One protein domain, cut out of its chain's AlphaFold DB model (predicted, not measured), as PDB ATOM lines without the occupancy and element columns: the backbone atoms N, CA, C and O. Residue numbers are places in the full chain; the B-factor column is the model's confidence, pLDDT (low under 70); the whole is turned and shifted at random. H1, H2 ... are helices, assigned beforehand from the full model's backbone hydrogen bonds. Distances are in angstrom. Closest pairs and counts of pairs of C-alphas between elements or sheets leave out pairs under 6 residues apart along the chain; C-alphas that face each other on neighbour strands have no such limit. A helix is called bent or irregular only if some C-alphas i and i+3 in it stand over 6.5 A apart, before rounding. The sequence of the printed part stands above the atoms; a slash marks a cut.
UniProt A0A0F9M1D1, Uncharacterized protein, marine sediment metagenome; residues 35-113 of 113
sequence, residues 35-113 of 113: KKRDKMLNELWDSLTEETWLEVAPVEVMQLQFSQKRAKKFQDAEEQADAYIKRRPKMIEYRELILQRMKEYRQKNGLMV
ATOM      1  N   LYS A  35       0.972  29.474  20.362       78.31
ATOM      2  CA  LYS A  35       1.900  29.721  21.484       78.31
ATOM      3  C   LYS A  35       1.432  29.081  22.799       78.31
ATOM      4  O   LYS A  35       2.252  28.556  23.545       78.31
ATOM      5  N   LYS A  36       0.128  29.134  23.094       83.44
ATOM      6  CA  LYS A  36      -0.446  28.524  24.305       83.44
ATOM      7  C   LYS A  36      -0.534  27.008  24.165       83.44
ATOM      8  O   LYS A  36      -0.262  26.298  25.127       83.44
ATOM      9  N   ARG A  37      -0.858  26.527  22.962       84.19
ATOM     10  CA  ARG A  37      -0.905  25.104  22.637       84.19
ATOM     11  C   ARG A  37       0.446  24.437  22.865       84.19
ATOM     12  O   ARG A  37       0.494  23.445  23.577       84.19
ATOM     13  N   ASP A  38       1.526  24.980  22.304       82.44
ATOM     14  CA  ASP A  38       2.854  24.363  22.413       82.44
ATOM     15  C   ASP A  38       3.306  24.269  23.883       82.44
ATOM     16  O   ASP A  38       3.751  23.208  24.316       82.44
ATOM     17  N   LYS A  39       3.080  25.324  24.683       84.75
ATOM     18  CA  LYS A  39       3.350  25.302  26.131       84.75
ATOM     19  C   LYS A  39       2.541  24.216  26.854       84.75
ATOM     20  O   LYS A  39       3.116  23.409  27.574       84.75
ATOM     21  N   MET A  40       1.224  24.176  26.649       86.25
ATOM     22  CA  MET A  40       0.354  23.227  27.352       86.25
ATOM     23  C   MET A  40       0.552  21.776  26.903       86.25
ATOM     24  O   MET A  40       0.339  20.867  27.700       86.25
ATOM     25  N   LEU A  41       0.958  21.543  25.650       83.69
ATOM     26  CA  LEU A  41       1.337  20.205  25.193       83.69
ATOM     27  C   LEU A  41       2.625  19.743  25.864       83.69
ATOM     28  O   LEU A  41       2.664  18.608  26.315       83.69
ATOM     29  N   ASN A  42       3.631  20.609  25.998       85.31
ATOM     30  CA  ASN A  42       4.845  20.245  26.731       85.31
ATOM     31  C   ASN A  42       4.538  19.904  28.191       85.31
ATOM     32  O   ASN A  42       4.908  18.829  28.634       85.31
ATOM     33  N   GLU A  43       3.761  20.730  28.898       87.25
ATOM     34  CA  GLU A  43       3.336  20.426  30.276       87.25
ATOM     35  C   GLU A  43       2.578  19.091  30.370       87.25
ATOM     36  O   GLU A  43       2.734  18.334  31.329       87.25
ATOM     37  N   LEU A  44       1.748  18.780  29.369       85.31
ATOM     38  CA  LEU A  44       1.038  17.508  29.309       85.31
ATOM     39  C   LEU A  44       2.007  16.331  29.132       85.31
ATOM     40  O   LEU A  44       1.876  15.337  29.843       85.31
ATOM     41  N   TRP A  45       2.971  16.446  28.223       83.50
ATOM     42  CA  TRP A  45       3.980  15.420  27.953       83.50
ATOM     43  C   TRP A  45       4.977  15.235  29.090       83.50
ATOM     44  O   TRP A  45       5.374  14.107  29.384       83.50
ATOM     45  N   ASP A  46       5.337  16.313  29.775       86.88
ATOM     46  CA  ASP A  46       6.191  16.278  30.960       86.88
ATOM     47  C   ASP A  46       5.476  15.624  32.141       86.88
ATOM     48  O   ASP A  46       6.115  14.982  32.966       86.88
ATOM     49  N   SER A  47       4.143  15.711  32.191       87.69
ATOM     50  CA  SER A  47       3.360  15.032  33.223       87.69
ATOM     51  C   SER A  47       3.234  13.520  33.020       87.69
ATOM     52  O   SER A  47       2.722  12.860  33.922       87.69
ATOM     53  N   LEU A  48       3.568  12.984  31.836       84.75
ATOM     54  CA  LEU A  48       3.488  11.546  31.561       84.75
ATOM     55  C   LEU A  48       4.622  10.792  32.252       84.75
ATOM     56  O   LEU A  48       5.765  11.255  32.250       84.75
ATOM     57  N   THR A  49       4.305   9.602  32.763       87.06
ATOM     58  CA  THR A  49       5.325   8.624  33.164       87.06
ATOM     59  C   THR A  49       6.234   8.271  31.982       87.06
ATOM     60  O   THR A  49       5.828   8.368  30.823       87.06
ATOM     61  N   GLU A  50       7.474   7.873  32.265       85.81
ATOM     62  CA  GLU A  50       8.452   7.507  31.232       85.81
ATOM     63  C   GLU A  50       7.967   6.330  30.372       85.81
ATOM     64  O   GLU A  50       8.000   6.414  29.148       85.81
ATOM     65  N   GLU A  51       7.402   5.296  31.003       84.12
ATOM     66  CA  GLU A  51       6.779   4.150  30.325       84.12
ATOM     67  C   GLU A  51       5.679   4.599  29.349       84.12
ATOM     68  O   GLU A  51       5.706   4.266  28.164       84.12
ATOM     69  N   THR A  52       4.756   5.450  29.809       84.31
ATOM     70  CA  THR A  52       3.680   5.969  28.953       84.31
ATOM     71  C   THR A  52       4.215   6.860  27.838       84.31
ATOM     72  O   THR A  52       3.704   6.831  26.717       84.31
ATOM     73  N   TRP A  53       5.235   7.671  28.118       85.38
ATOM     74  CA  TRP A  53       5.865   8.525  27.120       85.38
ATOM     75  C   TRP A  53       6.471   7.710  25.974       85.38
ATOM     76  O   TRP A  53       6.198   8.024  24.816       85.38
ATOM     77  N   LEU A  54       7.230   6.658  26.291       84.06
ATOM     78  CA  LEU A  54       7.885   5.801  25.299       84.06
ATOM     79  C   LEU A  54       6.883   5.131  24.354       84.06
ATOM     80  O   LEU A  54       7.152   4.995  23.160       84.06
ATOM     81  N   GLU A  55       5.710   4.759  24.865       83.12
ATOM     82  CA  GLU A  55       4.640   4.180  24.053       83.12
ATOM     83  C   GLU A  55       3.901   5.228  23.202       83.12
ATOM     84  O   GLU A  55       3.567   4.984  22.039       83.12
ATOM     85  N   VAL A  56       3.645   6.418  23.755       80.38
ATOM     86  CA  VAL A  56       2.813   7.451  23.115       80.38
ATOM     87  C   VAL A  56       3.591   8.297  22.108       80.38
ATOM     88  O   VAL A  56       3.033   8.704  21.084       80.38
ATOM     89  N   ALA A  57       4.866   8.586  22.368       82.81
ATOM     90  CA  ALA A  57       5.652   9.510  21.559       82.81
ATOM     91  C   ALA A  57       5.779   9.091  20.079       82.81
ATOM     92  O   ALA A  57       5.529   9.943  19.220       82.81
ATOM     93  N   PRO A  58       6.032   7.810  19.724       81.06
ATOM     94  CA  PRO A  58       6.009   7.372  18.328       81.06
ATOM     95  C   PRO A  58       4.667   7.655  17.643       81.06
ATOM     96  O   PRO A  58       4.625   8.099  16.494       81.06
ATOM     97  N   VAL A  59       3.556   7.451  18.355       80.19
ATOM     98  CA  VAL A  59       2.207   7.685  17.826       80.19
ATOM     99  C   VAL A  59       1.958   9.174  17.590       80.19
ATOM    100  O   VAL A  59       1.441   9.539  16.533       80.19
ATOM    101  N   GLU A  60       2.371  10.045  18.513       79.56
ATOM    102  CA  GLU A  60       2.307  11.504  18.330       79.56
ATOM    103  C   GLU A  60       3.133  11.952  17.115       79.56
ATOM    104  O   GLU A  60       2.655  12.755  16.309       79.56
ATOM    105  N   VAL A  61       4.340  11.404  16.930       83.00
ATOM    106  CA  VAL A  61       5.187  11.711  15.764       83.00
ATOM    107  C   VAL A  61       4.516  11.269  14.456       83.00
ATOM    108  O   VAL A  61       4.503  12.008  13.467       83.00
ATOM    109  N   MET A  62       3.882  10.096  14.440       77.88
ATOM    110  CA  MET A  62       3.142   9.617  13.267       77.88
ATOM    111  C   MET A  62       1.916  10.485  12.948       77.88
ATOM    112  O   MET A  62       1.579  10.673  11.772       77.88
ATOM    113  N   GLN A  63       1.283  11.051  13.977       75.69
ATOM    114  CA  GLN A  63       0.106  11.915  13.869       75.69
ATOM    115  C   GLN A  63       0.431  13.396  13.657       75.69
ATOM    116  O   GLN A  63      -0.497  14.208  13.600       75.69
ATOM    117  N   LEU A  64       1.706  13.767  13.492       79.19
ATOM    118  CA  LEU A  64       2.087  15.152  13.226       79.19
ATOM    119  C   LEU A  64       1.292  15.732  12.060       79.19
ATOM    120  O   LEU A  64       1.417  15.327  10.903       79.19
ATOM    121  N   GLN A  65       0.477  16.729  12.386       74.62
ATOM    122  CA  GLN A  65      -0.248  17.497  11.394       74.62
ATOM    123  C   GLN A  65       0.648  18.623  10.893       74.62
ATOM    124  O   GLN A  65       0.979  19.566  11.617       74.62
ATOM    125  N   PHE A  66       1.037  18.527   9.627       81.44
ATOM    126  CA  PHE A  66       1.829  19.549   8.965       81.44
ATOM    127  C   PHE A  66       0.934  20.500   8.166       81.44
ATOM    128  O   PHE A  66      -0.036  20.099   7.522       81.44
ATOM    129  N   SER A  67       1.290  21.783   8.187       84.12
ATOM    130  CA  SER A  67       0.652  22.825   7.382       84.12
ATOM    131  C   SER A  67       1.622  23.294   6.306       84.12
ATOM    132  O   SER A  67       2.746  23.678   6.634       84.12
ATOM    133  N   GLN A  68       1.175  23.360   5.048       85.62
ATOM    134  CA  GLN A  68       2.010  23.828   3.939       85.62
ATOM    135  C   GLN A  68       2.503  25.258   4.193       85.62
ATOM    136  O   GLN A  68       3.675  25.557   3.985       85.62
ATOM    137  N   LYS A  69       1.629  26.134   4.717       87.69
ATOM    138  CA  LYS A  69       1.975  27.520   5.080       87.69
ATOM    139  C   LYS A  69       3.126  27.576   6.081       87.69
ATOM    140  O   LYS A  69       3.939  28.491   6.030       87.69
ATOM    141  N   ARG A  70       3.171  26.627   7.017       84.75
ATOM    142  CA  ARG A  70       4.239  26.539   8.013       84.75
ATOM    143  C   ARG A  70       5.506  25.937   7.419       84.75
ATOM    144  O   ARG A  70       6.570  26.479   7.666       84.75
ATOM    145  N   ALA A  71       5.383  24.866   6.639       88.31
ATOM    146  CA  ALA A  71       6.516  24.200   6.002       88.31
ATOM    147  C   ALA A  71       7.301  25.154   5.083       88.31
ATOM    148  O   ALA A  71       8.521  25.200   5.154       88.31
ATOM    149  N   LYS A  72       6.603  26.011   4.324       89.69
ATOM    150  CA  LYS A  72       7.211  27.047   3.465       89.69
ATOM    151  C   LYS A  72       8.024  28.118   4.208       89.69
ATOM    152  O   LYS A  72       8.697  28.902   3.553       89.69
ATOM    153  N   LYS A  73       7.935  28.201   5.542       91.88
ATOM    154  CA  LYS A  73       8.764  29.123   6.339       91.88
ATOM    155  C   LYS A  73      10.191  28.620   6.541       91.88
ATOM    156  O   LYS A  73      11.009  29.393   7.016       91.88
ATOM    157  N   PHE A  74      10.436  27.347   6.249       93.19
ATOM    158  CA  PHE A  74      11.715  26.680   6.444       93.19
ATOM    159  C   PHE A  74      12.298  26.303   5.091       93.19
ATOM    160  O   PHE A  74      11.558  25.869   4.192       93.19
ATOM    161  N   GLN A  75      13.611  26.451   4.973       92.12
ATOM    162  CA  GLN A  75      14.374  26.147   3.774       92.12
ATOM    163  C   GLN A  75      14.191  24.681   3.366       92.12
ATOM    164  O   GLN A  75      13.823  24.406   2.223       92.12
ATOM    165  N   ASP A  76      14.322  23.763   4.321       93.12
ATOM    166  CA  ASP A  76      14.281  22.314   4.113       93.12
ATOM    167  C   ASP A  76      13.577  21.579   5.274       93.12
ATOM    168  O   ASP A  76      13.029  22.188   6.206       93.12
ATOM    169  N   ALA A  77      13.495  20.250   5.178       93.31
ATOM    170  CA  ALA A  77      12.930  19.401   6.222       93.31
ATOM    171  C   ALA A  77      13.758  19.393   7.516       93.31
ATOM    172  O   ALA A  77      13.178  19.190   8.584       93.31
ATOM    173  N   GLU A  78      15.076  19.588   7.443       94.88
ATOM    174  CA  GLU A  78      15.967  19.538   8.608       94.88
ATOM    175  C   GLU A  78      15.754  20.752   9.502       94.88
ATOM    176  O   GLU A  78      15.452  20.596  10.688       94.88
ATOM    177  N   GLU A  79      15.755  21.950   8.920       94.75
ATOM    178  CA  GLU A  79      15.450  23.189   9.629       94.75
ATOM    179  C   GLU A  79      14.041  23.136  10.243       94.75
ATOM    180  O   GLU A  79      13.810  23.544  11.387       94.75
ATOM    181  N   GLN A  80      13.077  22.569   9.507       92.75
ATOM    182  CA  GLN A  80      11.720  22.379  10.006       92.75
ATOM    183  C   GLN A  80      11.669  21.401  11.198       92.75
ATOM    184  O   GLN A  80      10.905  21.639  12.146       92.75
ATOM    185  N   ALA A  81      12.454  20.320  11.162       93.12
ATOM    186  CA  ALA A  81      12.526  19.315  12.222       93.12
ATOM    187  C   ALA A  81      13.169  19.897  13.482       93.12
ATOM    188  O   ALA A  81      12.602  19.785  14.573       93.12
ATOM    189  N   ASP A  82      14.274  20.623  13.333       94.12
ATOM    190  CA  ASP A  82      14.963  21.277  14.445       94.12
ATOM    191  C   ASP A  82      14.084  22.352  15.091       94.12
ATOM    192  O   ASP A  82      13.969  22.431  16.318       94.12
ATOM    193  N   ALA A  83      13.346  23.123  14.287       91.81
ATOM    194  CA  ALA A  83      12.372  24.082  14.798       91.81
ATOM    195  C   ALA A  83      11.184  23.415  15.519       91.81
ATOM    196  O   ALA A  83      10.531  24.042  16.365       91.81
ATOM    197  N   TYR A  84      10.844  22.167  15.187       89.69
ATOM    198  CA  TYR A  84       9.856  21.389  15.933       89.69
ATOM    199  C   TYR A  84      10.422  20.910  17.273       89.69
ATOM    200  O   TYR A  84       9.800  21.167  18.304       89.69
ATOM    201  N   ILE A  85      11.613  20.310  17.277       91.50
ATOM    202  CA  ILE A  85      12.269  19.791  18.488       91.50
ATOM    203  C   ILE A  85      12.573  20.914  19.474       91.50
ATOM    204  O   ILE A  85      12.296  20.779  20.661       91.50
ATOM    205  N   LYS A  86      13.019  22.080  18.995       90.94
ATOM    206  CA  LYS A  86      13.228  23.260  19.846       90.94
ATOM    207  C   LYS A  86      11.973  23.659  20.626       90.94
ATOM    208  O   LYS A  86      12.067  24.186  21.730       90.94
ATOM    209  N   ARG A  87      10.787  23.422  20.057       86.31
ATOM    210  CA  ARG A  87       9.502  23.688  20.720       86.31
ATOM    211  C   ARG A  87       9.028  22.525  21.578       86.31
ATOM    212  O   ARG A  87       8.157  22.754  22.409       86.31
ATOM    213  N   ARG A  88       9.568  21.318  21.390       85.75
ATOM    214  CA  ARG A  88       9.227  20.096  22.132       85.75
ATOM    215  C   ARG A  88      10.486  19.283  22.459       85.75
ATOM    216  O   ARG A  88      10.710  18.248  21.833       85.75
ATOM    217  N   PRO A  89      11.307  19.725  23.426       87.31
ATOM    218  CA  PRO A  89      12.630  19.138  23.658       87.31
ATOM    219  C   PRO A  89      12.607  17.635  23.965       87.31
ATOM    220  O   PRO A  89      13.484  16.911  23.512       87.31
ATOM    221  N   LYS A  90      11.561  17.145  24.646       86.75
ATOM    222  CA  LYS A  90      11.386  15.718  24.975       86.75
ATOM    223  C   LYS A  90      11.298  14.809  23.736       86.75
ATOM    224  O   LYS A  90      11.546  13.618  23.829       86.75
ATOM    225  N   MET A  91      10.988  15.369  22.562       88.12
ATOM    226  CA  MET A  91      10.902  14.640  21.289       88.12
ATOM    227  C   MET A  91      12.257  14.419  20.601       88.12
ATOM    228  O   MET A  91      12.286  13.903  19.485       88.12
ATOM    229  N   ILE A  92      13.372  14.831  21.212       91.00
ATOM    230  CA  ILE A  92      14.686  14.786  20.559       91.00
ATOM    231  C   ILE A  92      15.123  13.368  20.175       91.00
ATOM    232  O   ILE A  92      15.697  13.179  19.106       91.00
ATOM    233  N   GLU A  93      14.759  12.367  20.974       89.75
ATOM    234  CA  GLU A  93      15.044  10.951  20.703       89.75
ATOM    235  C   GLU A  93      14.317  10.431  19.452       89.75
ATOM    236  O   GLU A  93      14.743   9.461  18.833       89.75
ATOM    237  N   TYR A  94      13.263  11.126  19.017       90.06
ATOM    238  CA  TYR A  94      12.491  10.806  17.816       90.06
ATOM    239  C   TYR A  94      12.828  11.721  16.633       90.06
ATOM    240  O   TYR A  94      12.078  11.754  15.652       90.06
ATOM    241  N   ARG A  95      13.939  12.474  16.694       92.50
ATOM    242  CA  ARG A  95      14.335  13.435  15.649       92.50
ATOM    243  C   ARG A  95      14.339  12.824  14.256       92.50
ATOM    244  O   ARG A  95      13.810  13.439  13.334       92.50
ATOM    245  N   GLU A  96      14.912  11.635  14.100       92.69
ATOM    246  CA  GLU A  96      15.006  10.984  12.790       92.69
ATOM    247  C   GLU A  96      13.630  10.647  12.216       92.69
ATOM    248  O   GLU A  96      13.348  10.958  11.059       92.69
ATOM    249  N   LEU A  97      12.733  10.109  13.046       91.25
ATOM    250  CA  LEU A  97      11.361   9.819  12.639       91.25
ATOM    251  C   LEU A  97      10.608  11.110  12.281       91.25
ATOM    252  O   LEU A  97       9.909  11.165  11.271       91.25
ATOM    253  N   ILE A  98      10.783  12.183  13.060       93.25
ATOM    254  CA  ILE A  98      10.196  13.501  12.769       93.25
ATOM    255  C   ILE A  98      10.701  14.032  11.424       93.25
ATOM    256  O   ILE A  98       9.898  14.481  10.601       93.25
ATOM    257  N   LEU A  99      12.012  13.960  11.186       93.88
ATOM    258  CA  LEU A  99      12.635  14.388   9.939       93.88
ATOM    259  C   LEU A  99      12.089  13.592   8.753       93.88
ATOM    260  O   LEU A  99      11.690  14.186   7.751       93.88
ATOM    261  N   GLN A 100      12.003  12.268   8.877       93.06
ATOM    262  CA  GLN A 100      11.428  11.410   7.845       93.06
ATOM    263  C   GLN A 100       9.991  11.833   7.512       93.06
ATOM    264  O   GLN A 100       9.665  12.055   6.346       93.06
ATOM    265  N   ARG A 101       9.143  12.040   8.526       92.38
ATOM    266  CA  ARG A 101       7.752  12.485   8.339       92.38
ATOM    267  C   ARG A 101       7.661  13.848   7.651       92.38
ATOM    268  O   ARG A 101       6.762  14.072   6.839       92.38
ATOM    269  N   MET A 102       8.586  14.759   7.946       92.94
ATOM    270  CA  MET A 102       8.653  16.060   7.281       92.94
ATOM    271  C   MET A 102       9.120  15.951   5.832       92.94
ATOM    272  O   MET A 102       8.519  16.604   4.979       92.94
ATOM    273  N   LYS A 103      10.111  15.102   5.533       93.31
ATOM    274  CA  LYS A 103      10.547  14.807   4.158       93.31
ATOM    275  C   LYS A 103       9.395  14.229   3.334       93.31
ATOM    276  O   LYS A 103       9.066  14.780   2.287       93.31
ATOM    277  N   GLU A 104       8.707  13.211   3.856       91.81
ATOM    278  CA  GLU A 104       7.515  12.613   3.231       91.81
ATOM    279  C   GLU A 104       6.434  13.665   2.950       91.81
ATOM    280  O   GLU A 104       5.861  13.725   1.858       91.81
ATOM    281  N   TYR A 105       6.159  14.531   3.930       91.44
ATOM    282  CA  TYR A 105       5.188  15.603   3.765       91.44
ATOM    283  C   TYR A 105       5.614  16.608   2.691       91.44
ATOM    284  O   TYR A 105       4.805  16.958   1.831       91.44
ATOM    285  N   ARG A 106       6.859  17.090   2.726       92.75
ATOM    286  CA  ARG A 106       7.373  18.086   1.776       92.75
ATOM    287  C   ARG A 106       7.379  17.529   0.356       92.75
ATOM    288  O   ARG A 106       6.817  18.176  -0.526       92.75
ATOM    289  N   GLN A 107       7.847  16.295   0.172       92.12
ATOM    290  CA  GLN A 107       7.807  15.583  -1.107       92.12
ATOM    291  C   GLN A 107       6.375  15.453  -1.642       92.12
ATOM    292  O   GLN A 107       6.103  15.838  -2.778       92.12
ATOM    293  N   LYS A 108       5.425  14.996  -0.811       91.19
ATOM    294  CA  LYS A 108       4.008  14.862  -1.199       91.19
ATOM    295  C   LYS A 108       3.372  16.187  -1.637       91.19
ATOM    296  O   LYS A 108       2.415  16.180  -2.404       91.19
ATOM    297  N   ASN A 109       3.864  17.314  -1.127       90.31
ATOM    298  CA  ASN A 109       3.305  18.640  -1.385       90.31
ATOM    299  C   ASN A 109       4.169  19.494  -2.332       90.31
ATOM    300  O   ASN A 109       3.917  20.693  -2.442       90.31
ATOM    301  N   GLY A 110       5.175  18.908  -2.996       89.81
ATOM    302  CA  GLY A 110       6.042  19.620  -3.942       89.81
ATOM    303  C   GLY A 110       6.850  20.761  -3.311       89.81
ATOM    304  O   GLY A 110       7.089  21.780  -3.954       89.81
ATOM    305  N   LEU A 111       7.215  20.631  -2.036       86.94
ATOM    306  CA  LEU A 111       8.103  21.563  -1.337       86.94
ATOM    307  C   LEU A 111       9.553  21.070  -1.474       86.94
ATOM    308  O   LEU A 111       9.764  19.861  -1.534       86.94
ATOM    309  N   MET A 112      10.538  21.982  -1.504       73.50
ATOM    310  CA  MET A 112      11.965  21.603  -1.467       73.50
ATOM    311  C   MET A 112      12.200  20.682  -0.269       73.50
ATOM    312  O   MET A 112      11.813  21.059   0.839       73.50
ATOM    313  N   VAL A 113      12.727  19.478  -0.507       66.00
ATOM    314  CA  VAL A 113      12.927  18.437   0.518       66.00
ATOM    315  C   VAL A 113      13.939  18.907   1.546       66.00
ATOM    316  O   VAL A 113      15.018  19.358   1.125       66.00
TER     317      VAL A 113
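This is residues 35 to 113 of the 113 residues of an uncharacterized protein of marine sediment metagenome (UniProt A0A0F9M1D1). A helical hairpin, in which the kinked long helix H5 is covered on one side by the shorter H4, makes the core of this model; H2 runs along another side of H5, touching it with residues 57 to 62 alone. H1 slants away from H2 and H5 at one end, and the very short H3 lies near H4 and H5 toward the other. The printed part has 79 residues with five named helices, H1 to H5 in that order, and no named strand: its class is all helix. It is compact, with a radius of gyration of the C-alphas of 12.8 A, yet elongated, spanning 38 by 24 by 16 A.

Start with H1, residues 35 to 46, and H2, residues 50 to 62, which are close but not clearly touching; their closest C-alphas, of Trp 45 and Trp 53, are 7.2 A apart, and they run opposite ways at a steep tilt of 41 degrees. Go on to H5, residues 89 to 108: residues 57 to 62 of H2 touch it, closest at the C-alphas of Val 61 and Ile 98, 6.1 A, the same way at a shallow tilt of 15 degrees. H4, residues 77 to 85, forms a hairpin with H5; their closest C-alphas, of Ala 81 and Leu 99, are 5.4 A apart, and they run opposite ways at a shallow tilt of 33 degrees, only just short of steep. H3, residues 68 to 71, is close to H4 but not clearly touching, with the C-alphas of Ala 71 and Gln 80 closest at 6.8 A. H2 and H4 are apart. In H4 every O i to N i+4 pair is within hydrogen-bond range; in H1 it is 7 of 8, in H2 7 of 9 and in H5 11 of 16, while H3 is too short for such a pair.

Find C-alpha 35 at (1.900, 29.721, 21.484); from there H1 runs 17.0 A to residue 46. H2 measures 18.9 A and is irregular, but only just: C-alphas 55 and 58 are 6.7 A apart. H3 measures 5.0 A and H4 12.3 A. H5 begins at C-alpha 89, (12.630, 19.138, 23.658), and runs 26.7 A to C-alpha 108 at (4.008, 14.862, -1.199); it is irregular, with C-alphas 93 and 96 7.9 A apart, and has a kink of 74 degrees near residue 96.

Look at Thr 49 and Gly 110, whose C-alphas are the two farthest apart, 38.7 A. The printed part has no cut, and its four links are tight. The mean pLDDT of the printed part is 87.1; residue 113, the chain's last, is under 70.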